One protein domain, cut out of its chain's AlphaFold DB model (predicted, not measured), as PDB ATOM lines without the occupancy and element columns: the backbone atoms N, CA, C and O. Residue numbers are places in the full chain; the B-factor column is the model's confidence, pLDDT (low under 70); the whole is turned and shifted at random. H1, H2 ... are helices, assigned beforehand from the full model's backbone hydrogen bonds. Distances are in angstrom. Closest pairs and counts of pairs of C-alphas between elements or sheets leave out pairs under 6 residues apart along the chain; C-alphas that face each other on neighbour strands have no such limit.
ATOM      1  N   THR A 168      67.754  -9.848 -58.787       83.44
ATOM      2  CA  THR A 168      69.031  -9.249 -58.381       83.44
ATOM      3  C   THR A 168      68.983  -8.795 -56.915       83.44
ATOM      4  O   THR A 168      67.916  -8.681 -56.314       83.44
ATOM      5  N   ALA A 169      70.145  -8.523 -56.312       80.69
ATOM      6  CA  ALA A 169      70.199  -8.048 -54.926       80.69
ATOM      7  C   ALA A 169      69.479  -6.698 -54.737       80.69
ATOM      8  O   ALA A 169      68.803  -6.512 -53.730       80.69
ATOM      9  N   GLY A 170      69.575  -5.792 -55.719       81.12
ATOM     10  CA  GLY A 170      68.881  -4.501 -55.689       81.12
ATOM     11  C   GLY A 170      67.361  -4.635 -55.814       81.12
ATOM     12  O   GLY A 170      66.615  -3.963 -55.112       81.12
ATOM     13  N   GLU A 171      66.876  -5.557 -56.646       84.75
ATOM     14  CA  GLU A 171      65.439  -5.841 -56.746       84.75
ATOM     15  C   GLU A 171      64.884  -6.505 -55.480       84.75
ATOM     16  O   GLU A 171      63.797  -6.147 -55.030       84.75
ATOM     17  N   GLU A 172      65.627  -7.434 -54.864       87.38
ATOM     18  CA  GLU A 172      65.233  -7.982 -53.560       87.38
ATOM     19  C   GLU A 172      65.178  -6.885 -52.490       87.38
ATOM     20  O   GLU A 172      64.231  -6.873 -51.704       87.38
ATOM     21  N   GLN A 173      66.131  -5.944 -52.494       86.38
ATOM     22  CA  GLN A 173      66.133  -4.796 -51.583       86.38
ATOM     23  C   GLN A 173      64.875  -3.935 -51.755       86.38
ATOM     24  O   GLN A 173      64.247  -3.591 -50.761       86.38
ATOM     25  N   ARG A 174      64.425  -3.674 -52.988       85.88
ATOM     26  CA  ARG A 174      63.172  -2.933 -53.230       85.88
ATOM     27  C   ARG A 174      61.950  -3.614 -52.613       85.88
ATOM     28  O   ARG A 174      61.088  -2.947 -52.046       85.88
ATOM     29  N   ILE A 175      61.871  -4.945 -52.702       87.12
ATOM     30  CA  ILE A 175      60.798  -5.714 -52.053       87.12
ATOM     31  C   ILE A 175      60.906  -5.578 -50.529       87.12
ATOM     32  O   ILE A 175      59.890  -5.403 -49.858       87.12
ATOM     33  N   VAL A 176      62.123  -5.646 -49.980       87.31
ATOM     34  CA  VAL A 176      62.379  -5.480 -48.540       87.31
ATOM     35  C   VAL A 176      61.930  -4.105 -48.066       87.31
ATOM     36  O   VAL A 176      61.164  -4.022 -47.109       87.31
ATOM     37  N   ASP A 177      62.356  -3.046 -48.747       84.75
ATOM     38  CA  ASP A 177      62.049  -1.666 -48.379       84.75
ATOM     39  C   ASP A 177      60.544  -1.407 -48.424       84.75
ATOM     40  O   ASP A 177      59.992  -0.817 -47.498       84.75
ATOM     41  N   HIS A 178      59.856  -1.932 -49.441       82.56
ATOM     42  CA  HIS A 178      58.401  -1.851 -49.528       82.56
ATOM     43  C   HIS A 178      57.705  -2.586 -48.375       82.56
ATOM     44  O   HIS A 178      56.800  -2.042 -47.749       82.56
ATOM     45  N   VAL A 179      58.144  -3.801 -48.043       81.56
ATOM     46  CA  VAL A 179      57.588  -4.573 -46.921       81.56
ATOM     47  C   VAL A 179      57.828  -3.876 -45.581       81.56
ATOM     48  O   VAL A 179      56.927  -3.830 -44.743       81.56
ATOM     49  N   LEU A 180      59.016  -3.310 -45.375       80.62
ATOM     50  CA  LEU A 180      59.335  -2.540 -44.175       80.62
ATOM     51  C   LEU A 180      58.533  -1.240 -44.108       80.62
ATOM     52  O   LEU A 180      58.090  -0.865 -43.028       80.62
ATOM     53  N   PHE A 181      58.309  -0.579 -45.244       76.25
ATOM     54  CA  PHE A 181      57.439   0.588 -45.336       76.25
ATOM     55  C   PHE A 181      56.002   0.237 -44.943       76.25
ATOM     56  O   PHE A 181      55.453   0.890 -44.059       76.25
ATOM     57  N   LEU A 182      55.435  -0.834 -45.510       72.31
ATOM     58  CA  LEU A 182      54.107  -1.329 -45.132       72.31
ATOM     59  C   LEU A 182      54.036  -1.642 -43.631       72.31
ATOM     60  O   LEU A 182      53.090  -1.243 -42.963       72.31
ATOM     61  N   HIS A 183      55.056  -2.297 -43.079       73.56
ATOM     62  CA  HIS A 183      55.115  -2.567 -41.645       73.56
ATOM     63  C   HIS A 183      55.183  -1.278 -40.808       73.56
ATOM     64  O   HIS A 183      54.485  -1.158 -39.803       73.56
ATOM     65  N   ARG A 184      55.992  -0.297 -41.232       68.81
ATOM     66  CA  ARG A 184      56.161   0.988 -40.540       68.81
ATOM     67  C   ARG A 184      54.870   1.795 -40.509       68.81
ATOM     68  O   ARG A 184      54.539   2.326 -39.461       68.81
ATOM     69  N   ILE A 185      54.134   1.862 -41.617       61.12
ATOM     70  CA  ILE A 185      52.835   2.559 -41.678       61.12
ATOM     71  C   ILE A 185      51.707   1.769 -40.988       61.12
ATOM     72  O   ILE A 185      50.550   2.167 -41.025       61.12
ATOM     73  N   GLY A 186      52.048   0.653 -40.338       57.28
ATOM     74  CA  GLY A 186      51.171  -0.122 -39.474       57.28
ATOM     75  C   GLY A 186      50.688  -1.420 -40.102       57.28
ATOM     76  O   GLY A 186      50.301  -2.326 -39.375       57.28
ATOM     77  N   TYR A 187      50.724  -1.591 -41.418       62.84
ATOM     78  CA  TYR A 187      50.084  -2.733 -42.060       62.84
ATOM     79  C   TYR A 187      50.616  -4.104 -41.637       62.84
ATOM     80  O   TYR A 187      51.820  -4.364 -41.572       62.84
ATOM     81  N   THR A 188      49.679  -5.038 -41.459       64.38
ATOM     82  CA  THR A 188      49.995  -6.451 -41.252       64.38
ATOM     83  C   THR A 188      50.489  -7.059 -42.562       64.38
ATOM     84  O   THR A 188      49.710  -7.387 -43.465       64.38
ATOM     85  N   VAL A 189      51.804  -7.233 -42.681       70.75
ATOM     86  CA  VAL A 189      52.400  -7.850 -43.867       70.75
ATOM     87  C   VAL A 189      52.290  -9.370 -43.777       70.75
ATOM     88  O   VAL A 189      52.992 -10.030 -43.015       70.75
ATOM     89  N   LEU A 190      51.421  -9.944 -44.607       74.06
ATOM     90  CA  LEU A 190      51.276 -11.387 -44.755       74.06
ATOM     91  C   LEU A 190      52.266 -11.943 -45.787       74.06
ATOM     92  O   LEU A 190      52.688 -11.267 -46.725       74.06
ATOM     93  N   ARG A 191      52.566 -13.242 -45.679       79.00
ATOM     94  CA  ARG A 191      53.406 -13.980 -46.647       79.00
ATOM     95  C   ARG A 191      52.906 -13.869 -48.094       79.00
ATOM     96  O   ARG A 191      53.718 -13.851 -49.020       79.00
ATOM     97  N   LYS A 192      51.581 -13.795 -48.274       75.06
ATOM     98  CA  LYS A 192      50.947 -13.596 -49.583       75.06
ATOM     99  C   LYS A 192      51.341 -12.252 -50.204       75.06
ATOM    100  O   LYS A 192      51.753 -12.251 -51.356       75.06
ATOM    101  N   HIS A 193      51.383 -11.174 -49.412       75.62
ATOM    102  CA  HIS A 193      51.731  -9.833 -49.892       75.62
ATOM    103  C   HIS A 193      53.155  -9.805 -50.453       75.62
ATOM    104  O   HIS A 193      53.369  -9.322 -51.551       75.62
ATOM    105  N   ILE A 194      54.121 -10.434 -49.772       82.56
ATOM    106  CA  ILE A 194      55.511 -10.519 -50.263       82.56
ATOM    107  C   ILE A 194      55.575 -11.220 -51.630       82.56
ATOM    108  O   ILE A 194      56.329 -10.818 -52.516       82.56
ATOM    109  N   THR A 195      54.780 -12.277 -51.803       82.06
ATOM    110  CA  THR A 195      54.729 -13.042 -53.056       82.06
ATOM    111  C   THR A 195      54.047 -12.233 -54.164       82.06
ATOM    112  O   THR A 195      54.516 -12.238 -55.299       82.06
ATOM    113  N   GLU A 196      52.983 -11.496 -53.844       78.00
ATOM    114  CA  GLU A 196      52.275 -10.602 -54.767       78.00
ATOM    115  C   GLU A 196      53.147  -9.417 -55.202       78.00
ATOM    116  O   GLU A 196      53.276  -9.180 -56.404       78.00
ATOM    117  N   THR A 197      53.832  -8.742 -54.272       81.62
ATOM    118  CA  THR A 197      54.797  -7.671 -54.579       81.62
ATOM    119  C   THR A 197      55.905  -8.182 -55.497       81.62
ATOM    120  O   THR A 197      56.242  -7.529 -56.485       81.62
ATOM    121  N   ALA A 198      56.444  -9.373 -55.216       84.88
ATOM    122  CA  ALA A 198      57.451 -10.002 -56.062       84.88
ATOM    123  C   ALA A 198      56.903 -10.289 -57.470       84.88
ATOM    124  O   ALA A 198      57.526  -9.922 -58.463       84.88
ATOM    125  N   ASN A 199      55.712 -10.883 -57.579       81.19
ATOM    126  CA  ASN A 199      55.065 -11.138 -58.868       81.19
ATOM    127  C   ASN A 199      54.842  -9.847 -59.666       81.19
ATOM    128  O   ASN A 199      55.065  -9.828 -60.877       81.19
ATOM    129  N   HIS A 200      54.415  -8.776 -59.000       75.69
ATOM    130  CA  HIS A 200      54.213  -7.477 -59.629       75.69
ATOM    131  C   HIS A 200      55.530  -6.894 -60.151       75.69
ATOM    132  O   HIS A 200      55.608  -6.509 -61.317       75.69
ATOM    133  N   LEU A 201      56.587  -6.916 -59.331       81.75
ATOM    134  CA  LEU A 201      57.916  -6.454 -59.735       81.75
ATOM    135  C   LEU A 201      58.413  -7.194 -60.984       81.75
ATOM    136  O   LEU A 201      58.926  -6.581 -61.912       81.75
ATOM    137  N   LEU A 202      58.165  -8.501 -61.061       80.94
ATOM    138  CA  LEU A 202      58.541  -9.294 -62.229       80.94
ATOM    139  C   LEU A 202      57.771  -8.974 -63.480       80.94
ATOM    140  O   LEU A 202      58.353  -9.022 -64.560       80.94
ATOM    141  N   ARG A 203      56.482  -8.672 -63.365       74.12
ATOM    142  CA  ARG A 203      55.691  -8.258 -64.524       74.12
ATOM    143  C   ARG A 203      56.240  -6.967 -65.118       74.12
ATOM    144  O   ARG A 203      56.252  -6.848 -66.338       74.12
ATOM    145  N   ILE A 204      56.738  -6.060 -64.282       70.06
ATOM    146  CA  ILE A 204      57.370  -4.813 -64.722       70.06
ATOM    147  C   ILE A 204      58.724  -5.105 -65.369       70.06
ATOM    148  O   ILE A 204      58.903  -4.804 -66.547       70.06
ATOM    149  N   THR A 205      59.637  -5.778 -64.659       71.25
ATOM    150  CA  THR A 205      60.983  -6.075 -65.181       71.25
ATOM    151  C   THR A 205      60.928  -6.935 -66.451       71.25
ATOM    152  O   THR A 205      61.661  -6.695 -67.405       71.25
ATOM    153  N   SER A 206      60.018  -7.914 -66.518       63.28
ATOM    154  CA  SER A 206      59.871  -8.802 -67.685       63.28
ATOM    155  C   SER A 206      59.177  -8.140 -68.877       63.28
ATOM    156  O   SER A 206      59.291  -8.648 -69.993       63.28
ATOM    157  N   ARG A 207      58.414  -7.059 -68.661       49.00
ATOM    158  CA  ARG A 207      57.894  -6.217 -69.750       49.00
ATOM    159  C   ARG A 207      58.998  -5.312 -70.289       49.00
ATOM    160  O   ARG A 207      59.175  -5.285 -71.499       49.00
ATOM    161  N   ALA A 208      59.798  -4.702 -69.412       39.56
ATOM    162  CA  ALA A 208      60.974  -3.927 -69.810       39.56
ATOM    163  C   ALA A 208      61.968  -4.774 -70.636       39.56
ATOM    164  O   ALA A 208      62.405  -4.356 -71.701       39.56
ATOM    165  N   ALA A 209      62.223  -6.025 -70.226       36.44
ATOM    166  CA  ALA A 209      63.110  -6.940 -70.955       36.44
ATOM    167  C   ALA A 209      62.614  -7.325 -72.367       36.44
ATOM    168  O   ALA A 209      63.425  -7.614 -73.245       36.44
ATOM    169  N   ARG A 210      61.291  -7.340 -72.597       32.53
ATOM    170  CA  ARG A 210      60.694  -7.612 -73.919       32.53
ATOM    171  C   ARG A 210      60.667  -6.396 -74.838       32.53
ATOM    172  O   ARG A 210      60.545  -6.575 -76.036       32.53
ATOM    173  N   LEU A 211      60.761  -5.187 -74.291       33.47
ATOM    174  CA  LEU A 211      60.861  -3.957 -75.079       33.47
ATOM    175  C   LEU A 211      62.320  -3.645 -75.441       33.47
ATOM    176  O   LEU A 211      62.585  -3.131 -76.521       33.47
ATOM    177  N   SER A 212      63.277  -4.036 -74.592       31.39
ATOM    178  CA  SER A 212      64.715  -3.921 -74.881       31.39
ATOM    179  C   SER A 212      65.240  -4.934 -75.908       31.39
ATOM    180  O   SER A 212      66.323  -4.751 -76.456       31.39
ATOM    181  N   ALA A 286      56.643 -20.855 -53.234       75.44
ATOM    182  CA  ALA A 286      56.790 -20.961 -51.777       75.44
ATOM    183  C   ALA A 286      58.250 -21.231 -51.335       75.44
ATOM    184  O   ALA A 286      58.697 -20.739 -50.299       75.44
ATOM    185  N   SER A 287      59.022 -21.961 -52.151       74.81
ATOM    186  CA  SER A 287      60.452 -22.225 -51.919       74.81
ATOM    187  C   SER A 287      61.318 -20.969 -52.083       74.81
ATOM    188  O   SER A 287      62.263 -20.745 -51.313       74.81
ATOM    189  N   TRP A 288      60.970 -20.106 -53.046       84.62
ATOM    190  CA  TRP A 288      61.601 -18.796 -53.180       84.62
ATOM    191  C   TRP A 288      61.328 -17.944 -51.940       84.62
ATOM    192  O   TRP A 288      62.288 -17.454 -51.349       84.62
ATOM    193  N   LEU A 289      60.072 -17.856 -51.484       82.75
ATOM    194  CA  LEU A 289      59.704 -17.063 -50.304       82.75
ATOM    195  C   LEU A 289      60.436 -17.546 -49.042       82.75
ATOM    196  O   LEU A 289      60.939 -16.741 -48.255       82.75
ATOM    197  N   TYR A 290      60.536 -18.865 -48.855       81.38
ATOM    198  CA  TYR A 290      61.327 -19.447 -47.770       81.38
ATOM    199  C   TYR A 290      62.785 -18.976 -47.837       81.38
ATOM    200  O   TYR A 290      63.335 -18.496 -46.850       81.38
ATOM    201  N   SER A 291      63.407 -19.064 -49.012       80.56
ATOM    202  CA  SER A 291      64.806 -18.669 -49.188       80.56
ATOM    203  C   SER A 291      65.013 -17.154 -49.059       80.56
ATOM    204  O   SER A 291      66.023 -16.727 -48.508       80.56
ATOM    205  N   PHE A 292      64.063 -16.351 -49.539       84.62
ATOM    206  CA  PHE A 292      64.051 -14.890 -49.445       84.62
ATOM    207  C   PHE A 292      63.978 -14.426 -47.987       84.62
ATOM    208  O   PHE A 292      64.839 -13.681 -47.533       84.62
ATOM    209  N   THR A 293      63.038 -14.967 -47.209       83.06
ATOM    210  CA  THR A 293      62.906 -14.650 -45.772       83.06
ATOM    211  C   THR A 293      64.107 -15.098 -44.930       83.06
ATOM    212  O   THR A 293      64.351 -14.532 -43.871       83.06
ATOM    213  N   HIS A 294      64.891 -16.080 -45.392       81.88
ATOM    214  CA  HIS A 294      66.163 -16.444 -44.755       81.88
ATOM    215  C   HIS A 294      67.312 -15.498 -45.119       81.88
ATOM    216  O   HIS A 294      68.211 -15.309 -44.304       81.88
ATOM    217  N   ARG A 295      67.304 -14.922 -46.328       83.62
ATOM    218  CA  ARG A 295      68.276 -13.893 -46.732       83.62
ATOM    219  C   ARG A 295      68.020 -12.557 -46.035       83.62
ATOM    220  O   ARG A 295      68.977 -11.840 -45.773       83.62
ATOM    221  N   TRP A 296      66.762 -12.269 -45.697       85.38
ATOM    222  CA  TRP A 296      66.322 -11.011 -45.088       85.38
ATOM    223  C   TRP A 296      65.640 -11.237 -43.726       85.38
ATOM    224  O   TRP A 296      64.410 -11.186 -43.641       85.38
ATOM    225  N   PRO A 297      66.410 -11.465 -42.640       82.31
ATOM    226  CA  PRO A 297      65.859 -11.809 -41.327       82.31
ATOM    227  C   PRO A 297      64.891 -10.766 -40.757       82.31
ATOM    228  O   PRO A 297      63.886 -11.148 -40.167       82.31
ATOM    229  N   LYS A 298      65.132  -9.471 -41.007       80.38
ATOM    230  CA  LYS A 298      64.270  -8.366 -40.543       80.38
ATOM    231  C   LYS A 298      62.813  -8.513 -40.998       80.38
ATOM    232  O   LYS A 298      61.893  -8.242 -40.239       80.38
ATOM    233  N   ILE A 299      62.580  -9.023 -42.210       80.56
ATOM    234  CA  ILE A 299      61.219  -9.252 -42.726       80.56
ATOM    235  C   ILE A 299      60.494 -10.334 -41.920       80.56
ATOM    236  O   ILE A 299      59.278 -10.277 -41.747       80.56
ATOM    237  N   LYS A 300      61.224 -11.340 -41.429       72.62
ATOM    238  CA  LYS A 300      60.643 -12.446 -40.663       72.62
ATOM    239  C   LYS A 300      60.019 -11.954 -39.353       72.62
ATOM    240  O   LYS A 300      59.000 -12.498 -38.943       72.62
ATOM    241  N   GLU A 301      60.604 -10.924 -38.747       70.31
ATOM    242  CA  GLU A 301      60.077 -10.254 -37.553       70.31
ATOM    243  C   GLU A 301      58.808  -9.456 -37.888       70.31
ATOM    244  O   GLU A 301      57.793  -9.608 -37.208       70.31
ATOM    245  N   CYS A 302      58.802  -8.713 -39.002       68.38
ATOM    246  CA  CYS A 302      57.641  -7.934 -39.452       68.38
ATOM    247  C   CYS A 302      56.405  -8.792 -39.766       68.38
ATOM    248  O   CYS A 302      55.283  -8.376 -39.495       68.38
ATOM    249  N   VAL A 303      56.594 -10.002 -40.308       64.69
ATOM    250  CA  VAL A 303      55.492 -10.941 -40.609       64.69
ATOM    251  C   VAL A 303      54.905 -11.574 -39.333       64.69
ATOM    252  O   VAL A 303      53.803 -12.116 -39.369       64.69
ATOM    253  N   SER A 304      55.621 -11.518 -38.203       56.44
ATOM    254  CA  SER A 304      55.218 -12.143 -36.935       56.44
ATOM    255  C   SER A 304      54.503 -11.195 -35.963       56.44
ATOM    256  O   SER A 304      53.943 -11.668 -34.976       56.44
ATOM    257  N   MET A 305      54.529  -9.883 -36.202       52.59
ATOM    258  CA  MET A 305      54.065  -8.866 -35.251       52.59
ATOM    259  C   MET A 305      52.807  -8.158 -35.768       52.59
ATOM    260  O   MET A 305      52.903  -7.341 -36.678       52.59
ATOM    261  N   SER A 306      51.636  -8.422 -35.173       51.44
ATOM    262  CA  SER A 306      50.365  -7.776 -35.564       51.44
ATOM    263  C   SER A 306      49.891  -6.660 -34.614       51.44
ATOM    264  O   SER A 306      48.808  -6.117 -34.807       51.44
ATOM    265  N   SER A 307      50.654  -6.323 -33.567       44.66
ATOM    266  CA  SER A 307      50.106  -5.627 -32.384       44.66
ATOM    267  C   SER A 307      50.429  -4.126 -32.256       44.66
ATOM    268  O   SER A 307      49.882  -3.476 -31.373       44.66
TER     269      SER A 307
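This is residues 168 to 212 and 286 to 307 of the 484 residues of an uncharacterized protein of Macrostomum lignano (UniProt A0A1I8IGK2). A steep-angled helical hairpin, H1 and the longer H2, makes the frame, and the far end of H2, residues 206 to 211, sticks out with Ser 212 along the longest axis. Near the hairpin's closed end the short H4 packs on H1, and H3 lies across the first part of H2. The printed part has 67 residues with four named helices, H1 to H4 in chain order, and no named strand: all helix. It is only just compact, close to loose, with a radius of gyration of the C-alphas of 12.7 A, and elongated, spanning 45 by 24 by 19 A.

H1, residues 169 to 184, begins at C-alpha (70.199, -8.048, -54.926) and is 22.0 A long. H2, residues 191 to 211, is 31.1 A long and ends at C-alpha (60.861, -3.957, -75.079). H3 is residues 286 to 295, 14.4 A. H4, residues 297 to 302, 9.3 A, ends at C-alpha (57.641, -7.934, -39.452).

H1 and H2 form a hairpin at a steep tilt of 41 degrees, opposite ways; they touch through residues 175 to 179 and 194 to 198 alone, the closest C-alphas being those of Ile 175 and Ala 198, 6.8 A. H2, with residues 191 to 195 alone, only just touches H3, with 3 pairs of C-alphas within 8 A, the closest Thr 195 and Leu 289, 7.0 A, about perpendicular at 83 degrees. H3 and H4 touch only at the corner, only just, with 3 such pairs, the closest Thr 293 and Lys 300, 6.0 A. H4 touches H1, residues 176 to 183 alone, closest at C-alphas of His 183 and Cys 302, 6.3 A, a shallow tilt of 27 degrees, the same way. H2 and H4 are apart. Every O i to N i+4 pair is within hydrogen-bond range in H1 and H3, 16 of 17 in H2 and 1 of 2 in H4.

The C-alphas of Ser 212 and Ser 307, the two farthest apart, are 45.0 A apart. Residues 213 to 285 are not printed; C-alphas 212 and 286 are 29.8 A apart across the cut. The mean pLDDT of the printed part is 72.5, with residues 184 to 188, 206 to 212 and 302 to 307 under 70.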